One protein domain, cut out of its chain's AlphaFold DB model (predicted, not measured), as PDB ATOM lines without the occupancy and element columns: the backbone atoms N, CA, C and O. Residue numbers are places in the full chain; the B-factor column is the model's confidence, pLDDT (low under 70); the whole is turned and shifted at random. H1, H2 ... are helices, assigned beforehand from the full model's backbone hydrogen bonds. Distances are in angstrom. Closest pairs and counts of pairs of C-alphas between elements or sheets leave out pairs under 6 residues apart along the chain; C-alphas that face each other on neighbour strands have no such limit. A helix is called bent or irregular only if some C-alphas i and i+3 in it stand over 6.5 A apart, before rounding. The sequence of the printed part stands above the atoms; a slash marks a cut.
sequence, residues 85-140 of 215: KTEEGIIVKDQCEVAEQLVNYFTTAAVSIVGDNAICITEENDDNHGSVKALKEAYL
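Overview. This is residues 85 to 140 of the 215 residues of an uncharacterized protein of Stylophora pistillata (UniProt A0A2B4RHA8). A long, drawn-out chain of helices with no shared core: after a curled start at residues 85 to 94, the long helix H1 runs along the rod, the chain turns at the short H2, which packs on the last part of H1, and the winding stretch with the small H3 leads on to H4 at the far end. H4 folds back on no other helix, and residues 128 to 135, of which 130 to 135 belong to H4, stand free. The printed part has 56 residues with four named helices, in the order H1, H2, H3, H4, and no named strand; its class is all helix. It is extended, with a radius of gyration of the C-alphas of 17.8 A, and the C-alphas span 55 by 19 by 17 A.

Along the chain. The printed part begins at Lys 85, with its C-alpha at (115.901, 52.560, 244.587). H1 comprises residues 95 to 114 and is 27.8 A long from first to last C-alpha; it begins at C-alpha 95, at (124.688, 51.909, 254.004). H2 comprises residues 116 to 120, 8.5 A from first to last C-alpha. H2 is irregular, but only just: C-alphas 116 and 119 are 6.9 A apart. H3 comprises residues 123 to 126, 5.9 A from first to last C-alpha. H4 comprises residues 130 to 138, is 12.0 A long, and ends at C-alpha 138, at (92.288, 80.588, 274.901).

Arrangement. H1 touches H2 with residues 107 to 111 alone; the closest C-alphas of the two are those of Val 111 and Ala 118, 5.5 A apart. H2 and H3 are apart, though they follow each other in the chain. H3 and H4 are close but not clearly touching, their closest C-alphas being those of Asp 126 and Val 132, 7.3 A apart. H1 is apart from both H3 and H4, and H2 is apart from H4. Every O i to N i+4 pair is within hydrogen-bond range in H1 and H4. In H2 it is 0 of 1, beside 1 of 2 O i to N i+3 pairs, and H3 is too short for an O i to N i+4 pair.

Size, cuts and confidence. The outline is a rod, and the two C-alphas farthest apart are those of Ile 90 and Leu 140, at 55.3 A. The printed part has no cut. The links from H1 to H2, H2 to H3 and H3 to H4 are tight, with 1, 2 and 3 residues between them. The mean pLDDT of the printed part is 77.2, and residues 114 to 128 are under 70.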
ATOM      1  N   LYS A  85     115.987  52.388 246.035       86.69
ATOM      2  CA  LYS A  85     115.901  52.560 244.587       86.69
ATOM      3  C   LYS A  85     115.658  54.039 244.309       86.69
ATOM      4  O   LYS A  85     114.615  54.545 244.719       86.69
ATOM      5  N   THR A  86     116.599  54.705 243.648       78.62
ATOM      6  CA  THR A  86     116.436  56.111 243.250       78.62
ATOM      7  C   THR A  86     115.468  56.237 242.074       78.62
ATOM      8  O   THR A  86     115.113  55.244 241.425       78.62
ATOM      9  N   GLU A  87     115.033  57.464 241.791       78.00
ATOM     10  CA  GLU A  87     114.128  57.768 240.677       78.00
ATOM     11  C   GLU A  87     114.745  57.420 239.310       78.00
ATOM     12  O   GLU A  87     114.018  56.990 238.414       78.00
ATOM     13  N   GLU A  88     116.080  57.454 239.165       80.00
ATOM     14  CA  GLU A  88     116.767  56.981 237.948       80.00
ATOM     15  C   GLU A  88     116.844  55.445 237.841       80.00
ATOM     16  O   GLU A  88     117.404  54.897 236.891       80.00
ATOM     17  N   GLY A  89     116.287  54.719 238.814       80.38
ATOM     18  CA  GLY A  89     116.260  53.260 238.839       80.38
ATOM     19  C   GLY A  89     117.544  52.602 239.348       80.38
ATOM     20  O   GLY A  89     117.639  51.372 239.300       80.38
ATOM     21  N   ILE A  90     118.498  53.382 239.863       84.50
ATOM     22  CA  ILE A  90     119.739  52.884 240.464       84.50
ATOM     23  C   ILE A  90     119.422  52.302 241.846       84.50
ATOM     24  O   ILE A  90     118.652  52.871 242.618       84.50
ATOM     25  N   ILE A  91     119.996  51.135 242.157       86.56
ATOM     26  CA  ILE A  91     119.823  50.477 243.457       86.56
ATOM     27  C   ILE A  91     121.050  50.761 244.317       86.56
ATOM     28  O   ILE A  91     122.109  50.169 244.104       86.56
ATOM     29  N   VAL A  92     120.877  51.623 245.315       85.44
ATOM     30  CA  VAL A  92     121.891  51.954 246.316       85.44
ATOM     31  C   VAL A  92     121.837  50.915 247.430       85.44
ATOM     32  O   VAL A  92     120.783  50.655 248.014       85.44
ATOM     33  N   LYS A  93     122.980  50.274 247.687       86.12
ATOM     34  CA  LYS A  93     123.131  49.220 248.708       86.12
ATOM     35  C   LYS A  93     124.156  49.569 249.782       86.12
ATOM     36  O   LYS A  93     124.164  48.924 250.833       86.12
ATOM     37  N   ASP A  94     125.018  50.545 249.513       87.50
ATOM     38  CA  ASP A  94     125.964  51.047 250.498       87.50
ATOM     39  C   ASP A  94     125.208  51.765 251.624       87.50
ATOM     40  O   ASP A  94     124.323  52.576 251.368       87.50
ATOM     41  N   GLN A  95     125.488  51.412 252.881       86.06
ATOM     42  CA  GLN A  95     124.688  51.909 254.004       86.06
ATOM     43  C   GLN A  95     124.994  53.365 254.356       86.06
ATOM     44  O   GLN A  95     124.115  54.036 254.894       86.06
ATOM     45  N   CYS A  96     126.202  53.853 254.057       87.12
ATOM     46  CA  CYS A  96     126.535  55.261 254.238       87.12
ATOM     47  C   CYS A  96     125.770  56.099 253.213       87.12
ATOM     48  O   CYS A  96     125.068  57.029 253.601       87.12
ATOM     49  N   GLU A  97     125.782  55.688 251.943       87.75
ATOM     50  CA  GLU A  97     125.009  56.359 250.889       87.75
ATOM     51  C   GLU A  97     123.494  56.309 251.156       87.75
ATOM     52  O   GLU A  97     122.793  57.305 250.980       87.75
ATOM     53  N   VAL A  98     122.966  55.174 251.638       87.81
ATOM     54  CA  VAL A  98     121.552  55.055 252.039       87.81
ATOM     55  C   VAL A  98     121.210  56.022 253.174       87.81
ATOM     56  O   VAL A  98     120.160  56.666 253.130       87.81
ATOM     57  N   ALA A  99     122.073  56.136 254.186       88.06
ATOM     58  CA  ALA A  99     121.854  57.051 255.301       88.06
ATOM     59  C   ALA A  99     121.854  58.512 254.833       88.06
ATOM     60  O   ALA A  99     120.945  59.259 255.188       88.06
ATOM     61  N   GLU A 100     122.812  58.902 253.993       90.38
ATOM     62  CA  GLU A 100     122.887  60.253 253.429       90.38
ATOM     63  C   GLU A 100     121.658  60.595 252.582       90.38
ATOM     64  O   GLU A 100     121.087  61.674 252.737       90.38
ATOM     65  N   GLN A 101     121.182  59.669 251.743       88.56
ATOM     66  CA  GLN A 101     119.966  59.885 250.954       88.56
ATOM     67  C   GLN A 101     118.727  60.081 251.830       88.56
ATOM     68  O   GLN A 101     117.918  60.970 251.559       88.56
ATOM     69  N   LEU A 102     118.579  59.287 252.893       88.19
ATOM     70  CA  LEU A 102     117.469  59.450 253.834       88.19
ATOM     71  C   LEU A 102     117.568  60.775 254.588       88.19
ATOM     72  O   LEU A 102     116.567  61.482 254.696       88.19
ATOM     73  N   VAL A 103     118.757  61.138 255.071       88.50
ATOM     74  CA  VAL A 103     118.987  62.420 255.748       88.50
ATOM     75  C   VAL A 103     118.636  63.578 254.822       88.50
ATOM     76  O   VAL A 103     117.861  64.447 255.216       88.50
ATOM     77  N   ASN A 104     119.119  63.572 253.580       87.69
ATOM     78  CA  ASN A 104     118.829  64.623 252.604       87.69
ATOM     79  C   ASN A 104     117.334  64.707 252.279       87.69
ATOM     80  O   ASN A 104     116.776  65.803 252.237       87.69
ATOM     81  N   TYR A 105     116.661  63.568 252.105       86.75
ATOM     82  CA  TYR A 105     115.221  63.540 251.865       86.75
ATOM     83  C   TYR A 105     114.439  64.148 253.035       86.75
ATOM     84  O   TYR A 105     113.624  65.047 252.832       86.75
ATOM     85  N   PHE A 106     114.701  63.701 254.267       83.81
ATOM     86  CA  PHE A 106     113.956  64.170 255.436       83.81
ATOM     87  C   PHE A 106     114.294  65.608 255.822       83.81
ATOM     88  O   PHE A 106     113.393  66.341 256.215       83.81
ATOM     89  N   THR A 107     115.545  66.046 255.670       83.50
ATOM     90  CA  THR A 107     115.922  67.452 255.895       83.50
ATOM     91  C   THR A 107     115.280  68.367 254.856       83.50
ATOM     92  O   THR A 107     114.680  69.368 255.231       83.50
ATOM     93  N   THR A 108     115.289  67.994 253.574       83.44
ATOM     94  CA  THR A 108     114.621  68.766 252.511       83.44
ATOM     95  C   THR A 108     113.106  68.809 252.713       83.44
ATOM     96  O   THR A 108     112.489  69.866 252.583       83.44
ATOM     97  N   ALA A 109     112.492  67.677 253.068       79.50
ATOM     98  CA  ALA A 109     111.068  67.615 253.389       79.50
ATOM     99  C   ALA A 109     110.719  68.437 254.643       79.50
ATOM    100  O   ALA A 109     109.674  69.076 254.688       79.50
ATOM    101  N   ALA A 110     111.588  68.459 255.654       73.31
ATOM    102  CA  ALA A 110     111.391  69.283 256.842       73.31
ATOM    103  C   ALA A 110     111.498  70.781 256.516       73.31
ATOM    104  O   ALA A 110     110.632  71.551 256.926       73.31
ATOM    105  N   VAL A 111     112.497  71.188 255.725       78.12
ATOM    106  CA  VAL A 111     112.666  72.580 255.272       78.12
ATOM    107  C   VAL A 111     111.478  73.039 254.426       78.12
ATOM    108  O   VAL A 111     111.007  74.159 254.599       78.12
ATOM    109  N   SER A 112     110.923  72.191 253.555       74.19
ATOM    110  CA  SER A 112     109.765  72.576 252.733       74.19
ATOM    111  C   SER A 112     108.469  72.756 253.534       74.19
ATOM    112  O   SER A 112     107.597  73.513 253.109       74.19
ATOM    113  N   ILE A 113     108.343  72.102 254.692       71.12
ATOM    114  CA  ILE A 113     107.164  72.204 255.566       71.12
ATOM    115  C   ILE A 113     107.320  73.329 256.600       71.12
ATOM    116  O   ILE A 113     106.359  74.046 256.870       71.12
ATOM    117  N   VAL A 114     108.504  73.468 257.200       64.25
ATOM    118  CA  VAL A 114     108.745  74.318 258.383       64.25
ATOM    119  C   VAL A 114     109.558  75.581 258.044       64.25
ATOM    120  O   VAL A 114     109.612  76.519 258.839       64.25
ATOM    121  N   GLY A 115     110.142  75.657 256.845       67.06
ATOM    122  CA  GLY A 115     111.064  76.717 256.431       67.06
ATOM    123  C   GLY A 115     112.494  76.490 256.935       67.06
ATOM    124  O   GLY A 115     112.793  75.479 257.574       67.06
ATOM    125  N   ASP A 116     113.389  77.448 256.681       67.81
ATOM    126  CA  ASP A 116     114.829  77.348 257.001       67.81
ATOM    127  C   ASP A 116     115.126  77.125 258.501       67.81
ATOM    128  O   ASP A 116     116.192  76.631 258.867       67.81
ATOM    129  N   ASN A 117     114.158  77.406 259.381       63.34
ATOM    130  CA  ASN A 117     114.269  77.191 260.826       63.34
ATOM    131  C   ASN A 117     114.116  75.716 261.253       63.34
ATOM    132  O   ASN A 117     114.312  75.404 262.426       63.34
ATOM    133  N   ALA A 118     113.804  74.795 260.331       58.88
ATOM    134  CA  ALA A 118     113.610  73.368 260.617       58.88
ATOM    135  C   ALA A 118     114.854  72.667 261.202       58.88
ATOM    136  O   ALA A 118     114.735  71.668 261.907       58.88
ATOM    137  N   ILE A 119     116.050  73.177 260.891       60.12
ATOM    138  CA  ILE A 119     117.335  72.556 261.252       60.12
ATOM    139  C   ILE A 119     117.778  72.966 262.673       60.12
ATOM    140  O   ILE A 119     118.587  72.279 263.295       60.12
ATOM    141  N   CYS A 120     117.205  74.043 263.225       55.50
ATOM    142  CA  CYS A 120     117.539  74.591 264.543       55.50
ATOM    143  C   CYS A 120     116.278  74.875 265.376       55.50
ATOM    144  O   CYS A 120     116.097  75.976 265.898       55.50
ATOM    145  N   ILE A 121     115.394  73.885 265.504       58.34
ATOM    146  CA  ILE A 121     114.299  73.953 266.476       58.34
ATOM    147  C   ILE A 121     114.904  73.685 267.860       58.34
ATOM    148  O   ILE A 121     115.255  72.554 268.190       58.34
ATOM    149  N   THR A 122     115.092  74.743 268.643       60.12
ATOM    150  CA  THR A 122     115.397  74.668 270.076       60.12
ATOM    151  C   THR A 122     114.094  74.700 270.873       60.12
ATOM    152  O   THR A 122     113.101  75.248 270.398       60.12
ATOM    153  N   GLU A 123     114.090  74.161 272.098       57.94
ATOM    154  CA  GLU A 123     112.916  74.193 272.998       57.94
ATOM    155  C   GLU A 123     112.375  75.626 273.213       57.94
ATOM    156  O   GLU A 123     111.184  75.825 273.437       57.94
ATOM    157  N   GLU A 124     113.229  76.644 273.058       58.03
ATOM    158  CA  GLU A 124     112.875  78.065 273.169       58.03
ATOM    159  C   GLU A 124     112.009  78.595 272.006       58.03
ATOM    160  O   GLU A 124     111.311  79.599 272.167       58.03
ATOM    161  N   ASN A 125     112.011  77.940 270.839       59.28
ATOM    162  CA  ASN A 125     111.224  78.378 269.678       59.28
ATOM    163  C   ASN A 125     109.740  77.982 269.768       59.28
ATOM    164  O   ASN A 125     108.897  78.627 269.135       59.28
ATOM    165  N   ASP A 126     109.402  76.970 270.569       62.44
ATOM    166  CA  ASP A 126     108.037  76.440 270.658       62.44
ATOM    167  C   ASP A 126     107.102  77.366 271.445       62.44
ATOM    168  O   ASP A 126     105.925  77.519 271.107       62.44
ATOM    169  N   ASP A 127     107.631  78.078 272.441       65.31
ATOM    170  CA  ASP A 127     106.846  78.968 273.299       65.31
ATOM    171  C   ASP A 127     106.220  80.150 272.550       65.31
ATOM    172  O   ASP A 127     105.197  80.698 272.982       65.31
ATOM    173  N   ASN A 128     106.837  80.539 271.432       68.88
ATOM    174  CA  ASN A 128     106.459  81.702 270.643       68.88
ATOM    175  C   ASN A 128     105.630  81.343 269.395       68.88
ATOM    176  O   ASN A 128     105.196  82.253 268.679       68.88
ATOM    177  N   HIS A 129     105.399  80.048 269.137       77.00
ATOM    178  CA  HIS A 129     104.627  79.581 267.990       77.00
ATOM    179  C   HIS A 129     103.168  80.063 268.076       77.00
ATOM    180  O   HIS A 129     102.545  80.036 269.140       77.00
ATOM    181  N   GLY A 130     102.594  80.497 266.947       78.81
ATOM    182  CA  GLY A 130     101.259  81.108 266.908       78.81
ATOM    183  C   GLY A 130     100.153  80.228 267.503       78.81
ATOM    184  O   GLY A 130      99.267  80.738 268.183       78.81
ATOM    185  N   SER A 131     100.236  78.904 267.327       77.81
ATOM    186  CA  SER A 131      99.291  77.967 267.955       77.81
ATOM    187  C   SER A 131      99.458  77.869 269.474       77.81
ATOM    188  O   SER A 131      98.459  77.789 270.181       77.81
ATOM    189  N   VAL A 132     100.689  77.914 269.992       79.12
ATOM    190  CA  VAL A 132     100.969  77.872 271.435       79.12
ATOM    191  C   VAL A 132     100.491  79.159 272.098       79.12
ATOM    192  O   VAL A 132      99.864  79.097 273.150       79.12
ATOM    193  N   LYS A 133     100.686  80.317 271.454       82.56
ATOM    194  CA  LYS A 133     100.111  81.593 271.909       82.56
ATOM    195  C   LYS A 133      98.589  81.570 271.914       82.56
ATOM    196  O   LYS A 133      97.997  81.890 272.936       82.56
ATOM    197  N   ALA A 134      97.969  81.123 270.821       84.62
ATOM    198  CA  ALA A 134      96.516  81.017 270.731       84.62
ATOM    199  C   ALA A 134      95.939  80.079 271.806       84.62
ATOM    200  O   ALA A 134      94.898  80.377 272.382       84.62
ATOM    201  N   LEU A 135      96.624  78.973 272.121       81.69
ATOM    202  CA  LEU A 135      96.247  78.088 273.226       81.69
ATOM    203  C   LEU A 135      96.456  78.760 274.589       81.69
ATOM    204  O   LEU A 135      95.553  78.725 275.419       81.69
ATOM    205  N   LYS A 136      97.602  79.411 274.825       81.19
ATOM    206  CA  LYS A 136      97.859  80.156 276.069       81.19
ATOM    207  C   LYS A 136      96.790  81.227 276.304       81.19
ATOM    208  O   LYS A 136      96.311  81.345 277.424       81.19
ATOM    209  N   GLU A 137      96.382  81.950 275.263       84.56
ATOM    210  CA  GLU A 137      95.310  82.953 275.304       84.56
ATOM    211  C   GLU A 137      93.920  82.332 275.505       84.56
ATOM    212  O   GLU A 137      93.153  82.807 276.338       84.56
ATOM    213  N   ALA A 138      93.591  81.252 274.790       84.56
ATOM    214  CA  ALA A 138      92.288  80.588 274.901       84.56
ATOM    215  C   ALA A 138      92.059  79.930 276.272       84.56
ATOM    216  O   ALA A 138      90.922  79.832 276.728       84.56
ATOM    217  N   TYR A 139      93.134  79.482 276.920       78.31
ATOM    218  CA  TYR A 139      93.101  78.773 278.200       78.31
ATOM    219  C   TYR A 139      93.651  79.612 279.364       78.31
ATOM    220  O   TYR A 139      93.892  79.084 280.455       78.31
ATOM    221  N   LEU A 140      93.820  80.921 279.157       78.50
ATOM    222  CA  LEU A 140      94.333  81.861 280.149       78.50
ATOM    223  C   LEU A 140      93.370  81.912 281.350       78.50
ATOM    224  O   LEU A 140      92.236  82.371 281.239       78.50
TER     225      LEU A 140